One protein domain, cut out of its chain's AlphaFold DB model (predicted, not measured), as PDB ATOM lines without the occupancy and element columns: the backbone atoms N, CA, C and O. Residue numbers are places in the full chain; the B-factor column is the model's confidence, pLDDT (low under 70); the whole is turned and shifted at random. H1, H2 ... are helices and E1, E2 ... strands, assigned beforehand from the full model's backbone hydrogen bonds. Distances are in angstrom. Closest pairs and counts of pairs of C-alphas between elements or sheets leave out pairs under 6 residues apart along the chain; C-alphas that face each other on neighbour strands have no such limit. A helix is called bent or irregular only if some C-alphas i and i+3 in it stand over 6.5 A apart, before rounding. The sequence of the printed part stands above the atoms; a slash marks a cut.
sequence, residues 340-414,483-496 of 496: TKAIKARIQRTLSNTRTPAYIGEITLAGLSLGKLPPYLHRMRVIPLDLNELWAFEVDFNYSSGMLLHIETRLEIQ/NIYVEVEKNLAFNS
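This is residues 340 to 414 and 483 to 496 of the 496 residues of the protein "SMP-LTD domain-containing protein" of Setaria viridis (UniProt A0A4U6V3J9). The domain is a long, arched ribbon of sheet built along one long bent strand, E3, with E2 beside its first part and E1 beside its last part, and with one helix, H1, packed on E1. E4 and E5 follow one after the other along E3, and the loop between E2 and E3 makes the tip of one end. The printed part has 89 residues; along the chain come one named helix, H1, and then five named strands, E1 to E5; the sheet is branched, with the antiparallel neighbour pairs E1 and E3, E2 and E3, E3 and E4, and E3 and E5, and the class is mixed, helices and strands. The whole is only just loose, close to extended, with a radius of gyration of the C-alphas of 18.1 A, and elongated, spanning 57 by 32 by 22 A.

H1 takes residues 340 to 352, 18.2 A long, from C-alpha 340 at (177.614, 183.514, 135.206). E1 follows at residues 360 to 369, 23.6 A, and bends by 51 degrees at residue 366. E2 is residues 376 to 384, 23.9 A. E3, residues 391 to 411, measures 46.7 A and bends by 81 degrees at residue 400; its C-alpha 411 is at (156.084, 168.124, 141.963). E4 is residues 483 to 489, 19.0 A. E5, residues 492 to 495, is 9.6 A long and ends with C-alpha 495 at (160.723, 206.974, 133.128).

E3 has four neighbours in a twisted sheet, and its pairing is staggered. E2 and E3 form a hairpin over residues 391 to 398 of E3, with N 381 and O 394 at 2.9 A. E5 pairs with residues 392 to 395, where N 393 and O 494 are 3.1 A apart, within hydrogen-bond range. E4 pairs with residues 398 to 406, at 170 degrees between directions, with N 484 and O 405 at 3.2 A. E1 pairs with residues 404 to 411, with N 364 and O 408 at 2.8 A. E1 lies on one side of E3 and E4 on the other side. E4 runs on into E5 across a break of 2 residues, at 61 degrees. H1 is on the sheet at a height of 8.6 A, over E1 and along the strands, at 19 degrees to E1 on the local plane; it is only just not over E3, on which 2 of its 13 C-alphas fall. The closest C-alphas of H1 and E1 are those of Gln 348 and Leu 365, 5.9 A apart. In H1 every O i to N i+4 pair is within hydrogen-bond range.

The two C-alphas farthest apart, those of Leu 387 and Gln 414, are 58.4 A from each other. Residues 415 to 482 are not printed, and C-alphas 414 and 483 are 24.3 A apart across this cut. Of the links that are printed whole, E4 to E5 is tight and the others are short. The mean pLDDT of the printed part is 73.6; residues 384 to 393, 414 and 483 to 496 are under 70.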
ATOM      1  N   THR A 340     178.658 184.501 135.520       84.44
ATOM      2  CA  THR A 340     177.614 183.514 135.206       84.44
ATOM      3  C   THR A 340     177.034 182.887 136.475       84.44
ATOM      4  O   THR A 340     175.814 182.781 136.611       84.44
ATOM      5  N   LYS A 341     177.879 182.552 137.460       89.00
ATOM      6  CA  LYS A 341     177.431 182.051 138.769       89.00
ATOM      7  C   LYS A 341     176.615 183.093 139.539       89.00
ATOM      8  O   LYS A 341     175.610 182.739 140.153       89.00
ATOM      9  N   ALA A 342     177.012 184.362 139.505       87.25
ATOM     10  CA  ALA A 342     176.275 185.446 140.147       87.25
ATOM     11  C   ALA A 342     174.898 185.666 139.500       87.25
ATOM     12  O   ALA A 342     173.913 185.831 140.222       87.25
ATOM     13  N   ILE A 343     174.809 185.611 138.165       86.19
ATOM     14  CA  ILE A 343     173.537 185.684 137.427       86.19
ATOM     15  C   ILE A 343     172.653 184.492 137.804       86.19
ATOM     16  O   ILE A 343     171.512 184.691 138.217       86.19
ATOM     17  N   LYS A 344     173.201 183.270 137.773       88.31
ATOM     18  CA  LYS A 344     172.505 182.048 138.203       88.31
ATOM     19  C   LYS A 344     171.942 182.192 139.622       88.31
ATOM     20  O   LYS A 344     170.765 181.943 139.847       88.31
ATOM     21  N   ALA A 345     172.745 182.677 140.570       90.00
ATOM     22  CA  ALA A 345     172.320 182.886 141.956       90.00
ATOM     23  C   ALA A 345     171.261 183.991 142.114       90.00
ATOM     24  O   ALA A 345     170.451 183.953 143.043       90.00
ATOM     25  N   ARG A 346     171.270 185.010 141.245       88.56
ATOM     26  CA  ARG A 346     170.233 186.051 141.220       88.56
ATOM     27  C   ARG A 346     168.912 185.488 140.711       88.56
ATOM     28  O   ARG A 346     167.911 185.689 141.385       88.56
ATOM     29  N   ILE A 347     168.932 184.742 139.608       88.56
ATOM     30  CA  ILE A 347     167.740 184.086 139.055       88.56
ATOM     31  C   ILE A 347     167.183 183.070 140.056       88.56
ATOM     32  O   ILE A 347     165.998 183.128 140.360       88.56
ATOM     33  N   GLN A 348     168.033 182.224 140.651       91.69
ATOM     34  CA  GLN A 348     167.620 181.264 141.680       91.69
ATOM     35  C   GLN A 348     166.902 181.948 142.844       91.69
ATOM     36  O   GLN A 348     165.838 181.504 143.256       91.69
ATOM     37  N   ARG A 349     167.453 183.060 143.352       90.81
ATOM     38  CA  ARG A 349     166.827 183.826 144.440       90.81
ATOM     39  C   ARG A 349     165.448 184.348 144.041       90.81
ATOM     40  O   ARG A 349     164.530 184.316 144.855       90.81
ATOM     41  N   THR A 350     165.307 184.831 142.808       89.12
ATOM     42  CA  THR A 350     164.020 185.299 142.284       89.12
ATOM     43  C   THR A 350     163.021 184.150 142.171       89.12
ATOM     44  O   THR A 350     161.893 184.301 142.631       89.12
ATOM     45  N   LEU A 351     163.434 182.995 141.639       86.50
ATOM     46  CA  LEU A 351     162.584 181.806 141.528       86.50
ATOM     47  C   LEU A 351     162.125 181.317 142.906       86.50
ATOM     48  O   LEU A 351     160.931 181.151 143.117       86.50
ATOM     49  N   SER A 352     163.037 181.213 143.878       86.19
ATOM     50  CA  SER A 352     162.709 180.767 145.241       86.19
ATOM     51  C   SER A 352     161.793 181.718 146.017       86.19
ATOM     52  O   SER A 352     161.146 181.304 146.968       86.19
ATOM     53  N   ASN A 353     161.762 183.004 145.650       87.31
ATOM     54  CA  ASN A 353     160.907 184.006 146.296       87.31
ATOM     55  C   ASN A 353     159.585 184.230 145.540       87.31
ATOM     56  O   ASN A 353     158.764 185.051 145.945       87.31
ATOM     57  N   THR A 354     159.391 183.563 144.402       86.25
ATOM     58  CA  THR A 354     158.156 183.675 143.628       86.25
ATOM     59  C   THR A 354     157.087 182.798 144.266       86.25
ATOM     60  O   THR A 354     157.368 181.693 144.719       86.25
ATOM     61  N   ARG A 355     155.843 183.284 144.315       86.38
ATOM     62  CA  ARG A 355     154.720 182.499 144.831       86.38
ATOM     63  C   ARG A 355     154.464 181.311 143.902       86.38
ATOM     64  O   ARG A 355     153.965 181.506 142.795       86.38
ATOM     65  N   THR A 356     154.794 180.109 144.355       85.19
ATOM     66  CA  THR A 356     154.525 178.866 143.630       85.19
ATOM     67  C   THR A 356     153.136 178.314 143.985       85.19
ATOM     68  O   THR A 356     152.654 178.510 145.106       85.19
ATOM     69  N   PRO A 357     152.426 177.686 143.030       85.31
ATOM     70  CA  PRO A 357     151.235 176.883 143.309       85.31
ATOM     71  C   PRO A 357     151.540 175.714 144.256       85.31
ATOM     72  O   PRO A 357     152.664 175.230 144.277       85.31
ATOM     73  N   ALA A 358     150.531 175.212 144.976       80.88
ATOM     74  CA  ALA A 358     150.703 174.162 145.991       80.88
ATOM     75  C   ALA A 358     151.249 172.825 145.454       80.88
ATOM     76  O   ALA A 358     151.823 172.061 146.214       80.88
ATOM     77  N   TYR A 359     151.093 172.553 144.156       83.25
ATOM     78  CA  TYR A 359     151.637 171.352 143.520       83.25
ATOM     79  C   TYR A 359     153.110 171.502 143.100       83.25
ATOM     80  O   TYR A 359     153.736 170.516 142.729       83.25
ATOM     81  N   ILE A 360     153.678 172.715 143.119       84.56
ATOM     82  CA  ILE A 360     155.090 172.976 142.805       84.56
ATOM     83  C   ILE A 360     155.854 173.131 144.118       84.56
ATOM     84  O   ILE A 360     155.661 174.105 144.849       84.56
ATOM     85  N   GLY A 361     156.738 172.172 144.379       81.62
ATOM     86  CA  GLY A 361     157.659 172.179 145.507       81.62
ATOM     87  C   GLY A 361     158.895 173.043 145.239       81.62
ATOM     88  O   GLY A 361     158.820 174.154 144.709       81.62
ATOM     89  N   GLU A 362     160.064 172.539 145.634       85.62
ATOM     90  CA  GLU A 362     161.332 173.250 145.461       85.62
ATOM     91  C   GLU A 362     161.688 173.435 143.976       85.62
ATOM     92  O   GLU A 362     161.723 172.466 143.220       85.62
ATOM     93  N   ILE A 363     161.997 174.679 143.586       88.31
ATOM     94  CA  ILE A 363     162.486 175.042 142.251       88.31
ATOM     95  C   ILE A 363     163.991 175.295 142.322       88.31
ATOM     96  O   ILE A 363     164.449 176.210 143.017       88.31
ATOM     97  N   THR A 364     164.766 174.557 141.535       88.81
ATOM     98  CA  THR A 364     166.218 174.704 141.437       88.81
ATOM     99  C   THR A 364     166.654 175.002 140.003       88.81
ATOM    100  O   THR A 364     166.206 174.408 139.029       88.81
ATOM    101  N   LEU A 365     167.545 175.977 139.847       88.44
ATOM    102  CA  LEU A 365     168.180 176.294 138.576       88.44
ATOM    103  C   LEU A 365     169.446 175.441 138.460       88.44
ATOM    104  O   LEU A 365     170.486 175.777 139.035       88.44
ATOM    105  N   ALA A 366     169.388 174.346 137.712       86.88
ATOM    106  CA  ALA A 366     170.522 173.448 137.498       86.88
ATOM    107  C   ALA A 366     171.516 174.012 136.463       86.88
ATOM    108  O   ALA A 366     172.732 173.983 136.687       86.88
ATOM    109  N   GLY A 367     171.032 174.684 135.415       85.88
ATOM    110  CA  GLY A 367     171.862 175.213 134.324       85.88
ATOM    111  C   GLY A 367     171.418 176.583 133.812       85.88
ATOM    112  O   GLY A 367     170.237 176.915 133.826       85.88
ATOM    113  N   LEU A 368     172.382 177.389 133.355       87.44
ATOM    114  CA  LEU A 368     172.145 178.685 132.715       87.44
ATOM    115  C   LEU A 368     173.083 178.845 131.516       87.44
ATOM    116  O   LEU A 368     174.304 178.836 131.682       87.44
ATOM    117  N   SER A 369     172.515 179.073 130.334       86.69
ATOM    118  CA  SER A 369     173.245 179.490 129.139       86.69
ATOM    119  C   SER A 369     172.656 180.787 128.605       86.69
ATOM    120  O   SER A 369     171.480 180.849 128.265       86.69
ATOM    121  N   LEU A 370     173.486 181.828 128.510       82.12
ATOM    122  CA  LEU A 370     173.078 183.115 127.940       82.12
ATOM    123  C   LEU A 370     172.937 183.038 126.410       82.12
ATOM    124  O   LEU A 370     172.220 183.833 125.828       82.12
ATOM    125  N   GLY A 371     173.577 182.075 125.744       83.88
ATOM    126  CA  GLY A 371     173.564 181.959 124.285       83.88
ATOM    127  C   GLY A 371     174.785 182.586 123.598       83.88
ATOM    128  O   GLY A 371     175.861 182.746 124.191       83.88
ATOM    129  N   LYS A 372     174.674 182.839 122.290       85.19
ATOM    130  CA  LYS A 372     175.811 183.211 121.428       85.19
ATOM    131  C   LYS A 372     175.912 184.708 121.150       85.19
ATOM    132  O   LYS A 372     177.040 185.189 121.051       85.19
ATOM    133  N   LEU A 373     174.788 185.412 121.035       86.06
ATOM    134  CA  LEU A 373     174.751 186.825 120.654       86.06
ATOM    135  C   LEU A 373     174.233 187.697 121.814       86.06
ATOM    136  O   LEU A 373     173.375 187.254 122.573       86.06
ATOM    137  N   PRO A 374     174.758 188.918 121.982       87.00
ATOM    138  CA  PRO A 374     174.258 189.893 122.944       87.00
ATOM    139  C   PRO A 374     172.958 190.544 122.450       87.00
ATOM    140  O   PRO A 374     172.657 190.476 121.260       87.00
ATOM    141  N   PRO A 375     172.224 191.250 123.328       85.44
ATOM    142  CA  PRO A 375     171.117 192.099 122.895       85.44
ATOM    143  C   PRO A 375     171.593 193.185 121.934       85.44
ATOM    144  O   PRO A 375     172.637 193.809 122.148       85.44
ATOM    145  N   TYR A 376     170.798 193.418 120.894       84.19
ATOM    146  CA  TYR A 376     171.069 194.400 119.858       84.19
ATOM    147  C   TYR A 376     170.041 195.525 119.920       84.19
ATOM    148  O   TYR A 376     168.845 195.298 119.762       84.19
ATOM    149  N   LEU A 377     170.507 196.752 120.143       84.38
ATOM    150  CA  LEU A 377     169.667 197.941 120.132       84.38
ATOM    151  C   LEU A 377     169.438 198.385 118.689       84.38
ATOM    152  O   LEU A 377     170.388 198.657 117.947       84.38
ATOM    153  N   HIS A 378     168.169 198.517 118.320       81.00
ATOM    154  CA  HIS A 378     167.729 199.074 117.046       81.00
ATOM    155  C   HIS A 378     167.640 200.598 117.109       81.00
ATOM    156  O   HIS A 378     168.058 201.292 116.177       81.00
ATOM    157  N   ARG A 379     167.128 201.140 118.219       77.25
ATOM    158  CA  ARG A 379     166.926 202.582 118.378       77.25
ATOM    159  C   ARG A 379     167.034 203.000 119.836       77.25
ATOM    160  O   ARG A 379     166.435 202.390 120.709       77.25
ATOM    161  N   MET A 380     167.733 204.102 120.081       76.06
ATOM    162  CA  MET A 380     167.740 204.803 121.362       76.06
ATOM    163  C   MET A 380     167.307 206.247 121.117       76.06
ATOM    164  O   MET A 380     167.873 206.921 120.254       76.06
ATOM    165  N   ARG A 381     166.285 206.728 121.828       73.88
ATOM    166  CA  ARG A 381     165.867 208.133 121.755       73.88
ATOM    167  C   ARG A 381     165.508 208.699 123.116       73.88
ATOM    168  O   ARG A 381     164.980 208.009 123.980       73.88
ATOM    169  N   VAL A 382     165.778 209.988 123.255       71.88
ATOM    170  CA  VAL A 382     165.365 210.796 124.394       71.88
ATOM    171  C   VAL A 382     164.045 211.462 124.047       71.88
ATOM    172  O   VAL A 382     163.955 212.168 123.042       71.88
ATOM    173  N   ILE A 383     163.040 211.244 124.879       71.38
ATOM    174  CA  ILE A 383     161.767 211.943 124.839       71.38
ATOM    175  C   ILE A 383     161.840 213.015 125.931       71.38
ATOM    176  O   ILE A 383     161.900 212.667 127.114       71.38
ATOM    177  N   PRO A 384     161.898 214.309 125.571       62.59
ATOM    178  CA  PRO A 384     161.760 215.359 126.565       62.59
ATOM    179  C   PRO A 384     160.350 215.254 127.145       62.59
ATOM    180  O   PRO A 384     159.368 215.432 126.421       62.59
ATOM    181  N   LEU A 385     160.250 214.907 128.427       60.28
ATOM    182  CA  LEU A 385     159.012 215.104 129.160       60.28
ATOM    183  C   LEU A 385     158.938 216.599 129.500       60.28
ATOM    184  O   LEU A 385     159.972 217.252 129.639       60.28
ATOM    185  N   ASP A 386     157.726 217.142 129.536       59.28
ATOM    186  CA  ASP A 386     157.422 218.565 129.739       59.28
ATOM    187  C   ASP A 386     158.163 219.188 130.950       59.28
ATOM    188  O   ASP A 386     158.733 218.446 131.743       59.28
ATOM    189  N   LEU A 387     158.130 220.527 131.085       59.38
ATOM    190  CA  LEU A 387     158.850 221.491 131.968       59.38
ATOM    191  C   LEU A 387     159.339 221.085 133.395       59.38
ATOM    192  O   LEU A 387     159.984 221.894 134.057       59.38
ATOM    193  N   ASN A 388     159.099 219.867 133.871       59.81
ATOM    194  CA  ASN A 388     159.450 219.279 135.164       59.81
ATOM    195  C   ASN A 388     160.806 218.534 135.237       59.81
ATOM    196  O   ASN A 388     161.004 217.745 136.150       59.81
ATOM    197  N   GLU A 389     161.760 218.763 134.328       60.59
ATOM    198  CA  GLU A 389     163.097 218.117 134.333       60.59
ATOM    199  C   GLU A 389     163.125 216.580 134.161       60.59
ATOM    200  O   GLU A 389     164.203 215.985 134.252       60.59
ATOM    201  N   LEU A 390     162.004 215.919 133.850       56.69
ATOM    202  CA  LEU A 390     161.992 214.479 133.566       56.69
ATOM    203  C   LEU A 390     162.478 214.192 132.134       56.69
ATOM    204  O   LEU A 390     162.014 214.778 131.154       56.69
ATOM    205  N   TRP A 391     163.398 213.237 132.009       62.25
ATOM    206  CA  TRP A 391     163.888 212.731 130.726       62.25
ATOM    207  C   TRP A 391     163.394 211.295 130.569       62.25
ATOM    208  O   TRP A 391     163.793 210.422 131.338       62.25
ATOM    209  N   ALA A 392     162.547 211.033 129.574       67.31
ATOM    210  CA  ALA A 392     162.159 209.670 129.237       67.31
ATOM    211  C   ALA A 392     163.113 209.119 128.170       67.31
ATOM    212  O   ALA A 392     163.446 209.798 127.196       67.31
ATOM    213  N   PHE A 393     163.576 207.886 128.355       69.31
ATOM    214  CA  PHE A 393     164.381 207.180 127.361       69.31
ATOM    215  C   PHE A 393     163.563 206.042 126.768       69.31
ATOM    216  O   PHE A 393     163.062 205.173 127.482       69.31
ATOM    217  N   GLU A 394     163.470 206.033 125.443       77.38
ATOM    218  CA  GLU A 394     162.910 204.918 124.695       77.38
ATOM    219  C   GLU A 394     164.047 204.152 124.031       77.38
ATOM    220  O   GLU A 394     164.827 204.711 123.247       77.38
ATOM    221  N   VAL A 395     164.141 202.872 124.380       80.38
ATOM    222  CA  VAL A 395     165.136 201.944 123.855       80.38
ATOM    223  C   VAL A 395     164.402 200.765 123.239       80.38
ATOM    224  O   VAL A 395     163.670 200.051 123.918       80.38
ATOM    225  N   ASP A 396     164.629 200.578 121.949       80.75
ATOM    226  CA  ASP A 396     164.172 199.434 121.175       80.75
ATOM    227  C   ASP A 396     165.360 198.485 120.992       80.75
ATOM    228  O   ASP A 396     166.403 198.883 120.451       80.75
ATOM    229  N   PHE A 397     165.234 197.261 121.501       83.50
ATOM    230  CA  PHE A 397     166.256 196.226 121.417       83.50
ATOM    231  C   PHE A 397     165.634 194.856 121.159       83.50
ATOM    232  O   PHE A 397     164.540 194.553 121.624       83.50
ATOM    233  N   ASN A 398     166.389 194.011 120.466       83.69
ATOM    234  CA  ASN A 398     166.033 192.627 120.204       83.69
ATOM    235  C   ASN A 398     167.106 191.695 120.781       83.69
ATOM    236  O   ASN A 398     168.310 191.962 120.684       83.69
ATOM    237  N   TYR A 399     166.664 190.595 121.384       85.56
ATOM    238  CA  TYR A 399     167.521 189.514 121.837       85.56
ATOM    239  C   TYR A 399     167.274 188.252 121.012       85.56
ATOM    240  O   TYR A 399     166.528 187.364 121.406       85.56
ATOM    241  N   SER A 400     167.955 188.156 119.870       78.31
ATOM    242  CA  SER A 400     167.843 187.016 118.949       78.31
ATOM    243  C   SER A 400     168.681 185.797 119.350       78.31
ATOM    244  O   SER A 400     168.736 184.799 118.632       78.31
ATOM    245  N   SER A 401     169.377 185.863 120.486       77.62
ATOM    246  CA  SER A 401     170.117 184.728 121.024       77.62
ATOM    247  C   SER A 401     169.221 183.928 121.957       77.62
ATOM    248  O   SER A 401     168.655 184.476 122.890       77.62
ATOM    249  N   GLY A 402     169.132 182.615 121.774       77.81
ATOM    250  CA  GLY A 402     168.430 181.766 122.733       77.81
ATOM    251  C   GLY A 402     169.114 181.779 124.100       77.81
ATOM    252  O   GLY A 402     170.284 181.400 124.204       77.81
ATOM    253  N   MET A 403     168.392 182.197 125.142       82.38
ATOM    254  CA  MET A 403     168.782 181.958 126.532       82.38
ATOM    255  C   MET A 403     168.124 180.659 127.002       82.38
ATOM    256  O   MET A 403     166.907 180.513 126.898       82.38
ATOM    257  N   LEU A 404     168.928 179.731 127.526       86.12
ATOM    258  CA  LEU A 404     168.460 178.441 128.026       86.12
ATOM    259  C   LEU A 404     168.593 178.393 129.548       86.12
ATOM    260  O   LEU A 404     169.694 178.552 130.090       86.12
ATOM    261  N   LEU A 405     167.468 178.164 130.222       86.00
ATOM    262  CA  LEU A 405     167.407 177.899 131.654       86.00
ATOM    263  C   LEU A 405     167.003 176.442 131.845       86.00
ATOM    264  O   LEU A 405     165.950 176.031 131.362       86.00
ATOM    265  N   HIS A 406     167.834 175.696 132.565       88.31
ATOM    266  CA  HIS A 406     167.511 174.339 132.987       88.31
ATOM    267  C   HIS A 406     166.979 174.404 134.412       88.31
ATOM    268  O   HIS A 406     167.756 174.628 135.352       88.31
ATOM    269  N   ILE A 407     165.660 174.289 134.542       87.75
ATOM    270  CA  ILE A 407     164.954 174.352 135.818       87.75
ATOM    271  C   ILE A 407     164.516 172.942 136.183       87.75
ATOM    272  O   ILE A 407     163.808 172.287 135.424       87.75
ATOM    273  N   GLU A 408     164.934 172.516 137.360       89.69
ATOM    274  CA  GLU A 408     164.581 171.247 137.966       89.69
ATOM    275  C   GLU A 408     163.661 171.555 139.152       89.69
ATOM    276  O   GLU A 408     164.008 172.344 140.039       89.69
ATOM    277  N   THR A 409     162.452 170.996 139.135       87.19
ATOM    278  CA  THR A 409     161.438 171.248 140.165       87.19
ATOM    279  C   THR A 409     160.884 169.950 140.719       87.19
ATOM    280  O   THR A 409     160.716 168.969 139.993       87.19
ATOM    281  N   ARG A 410     160.534 169.975 142.004       84.25
ATOM    282  CA  ARG A 410     159.769 168.901 142.643       84.25
ATOM    283  C   ARG A 410     158.278 169.134 142.429       84.25
ATOM    284  O   ARG A 410     157.811 170.260 142.600       84.25
ATOM    285  N   LEU A 411     157.542 168.086 142.069       83.62
ATOM    286  CA  LEU A 411     156.084 168.124 141.963       83.62
ATOM    287  C   LEU A 411     155.463 167.414 143.172       83.62
ATOM    288  O   LEU A 411     155.707 166.230 143.401       83.62
ATOM    289  N   GLU A 412     154.657 168.138 143.940       79.88
ATOM    290  CA  GLU A 412     153.880 167.595 145.049       79.88
ATOM    291  C   GLU A 412     152.485 167.237 144.531       79.88
ATOM    292  O   GLU A 412     151.590 168.077 144.432       79.88
ATOM    293  N   ILE A 413     152.306 165.973 144.144       75.44
ATOM    294  CA  ILE A 413     150.994 165.451 143.765       75.44
ATOM    295  C   ILE A 413     150.227 165.204 145.061       75.44
ATOM    296  O   ILE A 413     150.443 164.211 145.753       75.44
ATOM    297  N   GLN A 414     149.354 166.143 145.412       56.31
ATOM    298  CA  GLN A 414     148.383 165.924 146.470       56.31
ATOM    299  C   GLN A 414     147.345 164.936 145.928       56.31
ATOM    300  O   GLN A 414     146.633 165.255 144.975       56.31
ATOM    301  N   ASN A 483     163.231 172.533 130.243       33.22
ATOM    302  CA  ASN A 483     164.013 173.436 129.407       33.22
ATOM    303  C   ASN A 483     163.122 174.593 128.949       33.22
ATOM    304  O   ASN A 483     162.272 174.423 128.074       33.22
ATOM    305  N   ILE A 484     163.322 175.779 129.525       38.72
ATOM    306  CA  ILE A 484     162.597 176.982 129.104       38.72
ATOM    307  C   ILE A 484     163.454 177.753 128.102       38.72
ATOM    308  O   ILE A 484     164.539 178.240 128.438       38.72
ATOM    309  N   TYR A 485     162.940 177.890 126.878       32.34
ATOM    310  CA  TYR A 485     163.443 178.836 125.889       32.34
ATOM    311  C   TYR A 485     162.717 180.167 126.078       32.34
ATOM    312  O   TYR A 485     161.492 180.229 125.976       32.34
ATOM    313  N   VAL A 486     163.461 181.228 126.390       36.22
ATOM    314  CA  VAL A 486     162.883 182.566 126.553       36.22
ATOM    315  C   VAL A 486     163.260 183.416 125.345       36.22
ATOM    316  O   VAL A 486     164.407 183.843 125.221       36.22
ATOM    317  N   GLU A 487     162.286 183.684 124.480       31.62
ATOM    318  CA  GLU A 487     162.376 184.721 123.452       31.62
ATOM    319  C   GLU A 487     161.883 186.042 124.059       31.62
ATOM    320  O   GLU A 487     160.761 186.135 124.562       31.62
ATOM    321  N   VAL A 488     162.761 187.047 124.122       33.78
ATOM    322  CA  VAL A 488     162.459 188.340 124.750       33.78
ATOM    323  C   VAL A 488     162.288 189.395 123.663       33.78
ATOM    324  O   VAL A 488     163.255 190.045 123.274       33.78
ATOM    325  N   GLU A 489     161.047 189.617 123.233       31.31
ATOM    326  CA  GLU A 489     160.645 190.846 122.543       31.31
ATOM    327  C   GLU A 489     159.979 191.784 123.556       31.31
ATOM    328  O   GLU A 489     158.884 191.511 124.054       31.31
ATOM    329  N   LYS A 490     160.650 192.881 123.928       36.78
ATOM    330  CA  LYS A 490     160.074 193.895 124.825       36.78
ATOM    331  C   LYS A 490     160.497 195.307 124.436       36.78
ATOM    332  O   LYS A 490     161.671 195.647 124.503       36.78
ATOM    333  N   ASN A 491     159.505 196.157 124.181       36.31
ATOM    334  CA  ASN A 491     159.667 197.608 124.168       36.31
ATOM    335  C   ASN A 491     159.622 198.121 125.613       36.31
ATOM    336  O   ASN A 491     158.586 198.023 126.273       36.31
ATOM    337  N   LEU A 492     160.742 198.637 126.124       39.88
ATOM    338  CA  LEU A 492     160.825 199.197 127.475       39.88
ATOM    339  C   LEU A 492     160.916 200.726 127.402       39.88
ATOM    340  O   LEU A 492     161.873 201.282 126.863       39.88
ATOM    341  N   ALA A 493     159.922 201.400 127.982       34.47
ATOM    342  CA  ALA A 493     159.975 202.827 128.273       34.47
ATOM    343  C   ALA A 493     160.490 203.013 129.706       34.47
ATOM    344  O   ALA A 493     159.863 202.542 130.657       34.47
ATOM    345  N   PHE A 494     161.635 203.677 129.860       35.44
ATOM    346  CA  PHE A 494     162.172 204.030 131.172       35.44
ATOM    347  C   PHE A 494     161.812 205.484 131.485       35.44
ATOM    348  O   PHE A 494     162.273 206.403 130.802       35.44
ATOM    349  N   ASN A 495     161.000 205.672 132.526       30.62
ATOM    350  CA  ASN A 495     160.723 206.974 133.128       30.62
ATOM    351  C   ASN A 495     161.634 207.124 134.350       30.62
ATOM    352  O   ASN A 495     161.581 206.275 135.242       30.62
ATOM    353  N   SER A 496     162.479 208.159 134.362       35.88
ATOM    354  CA  SER A 496     163.302 208.532 135.521       35.88
ATOM    355  C   SER A 496     162.734 209.744 136.227       35.88
ATOM    356  O   SER A 496     162.188 210.627 135.527       35.88
TER     357      SER A 496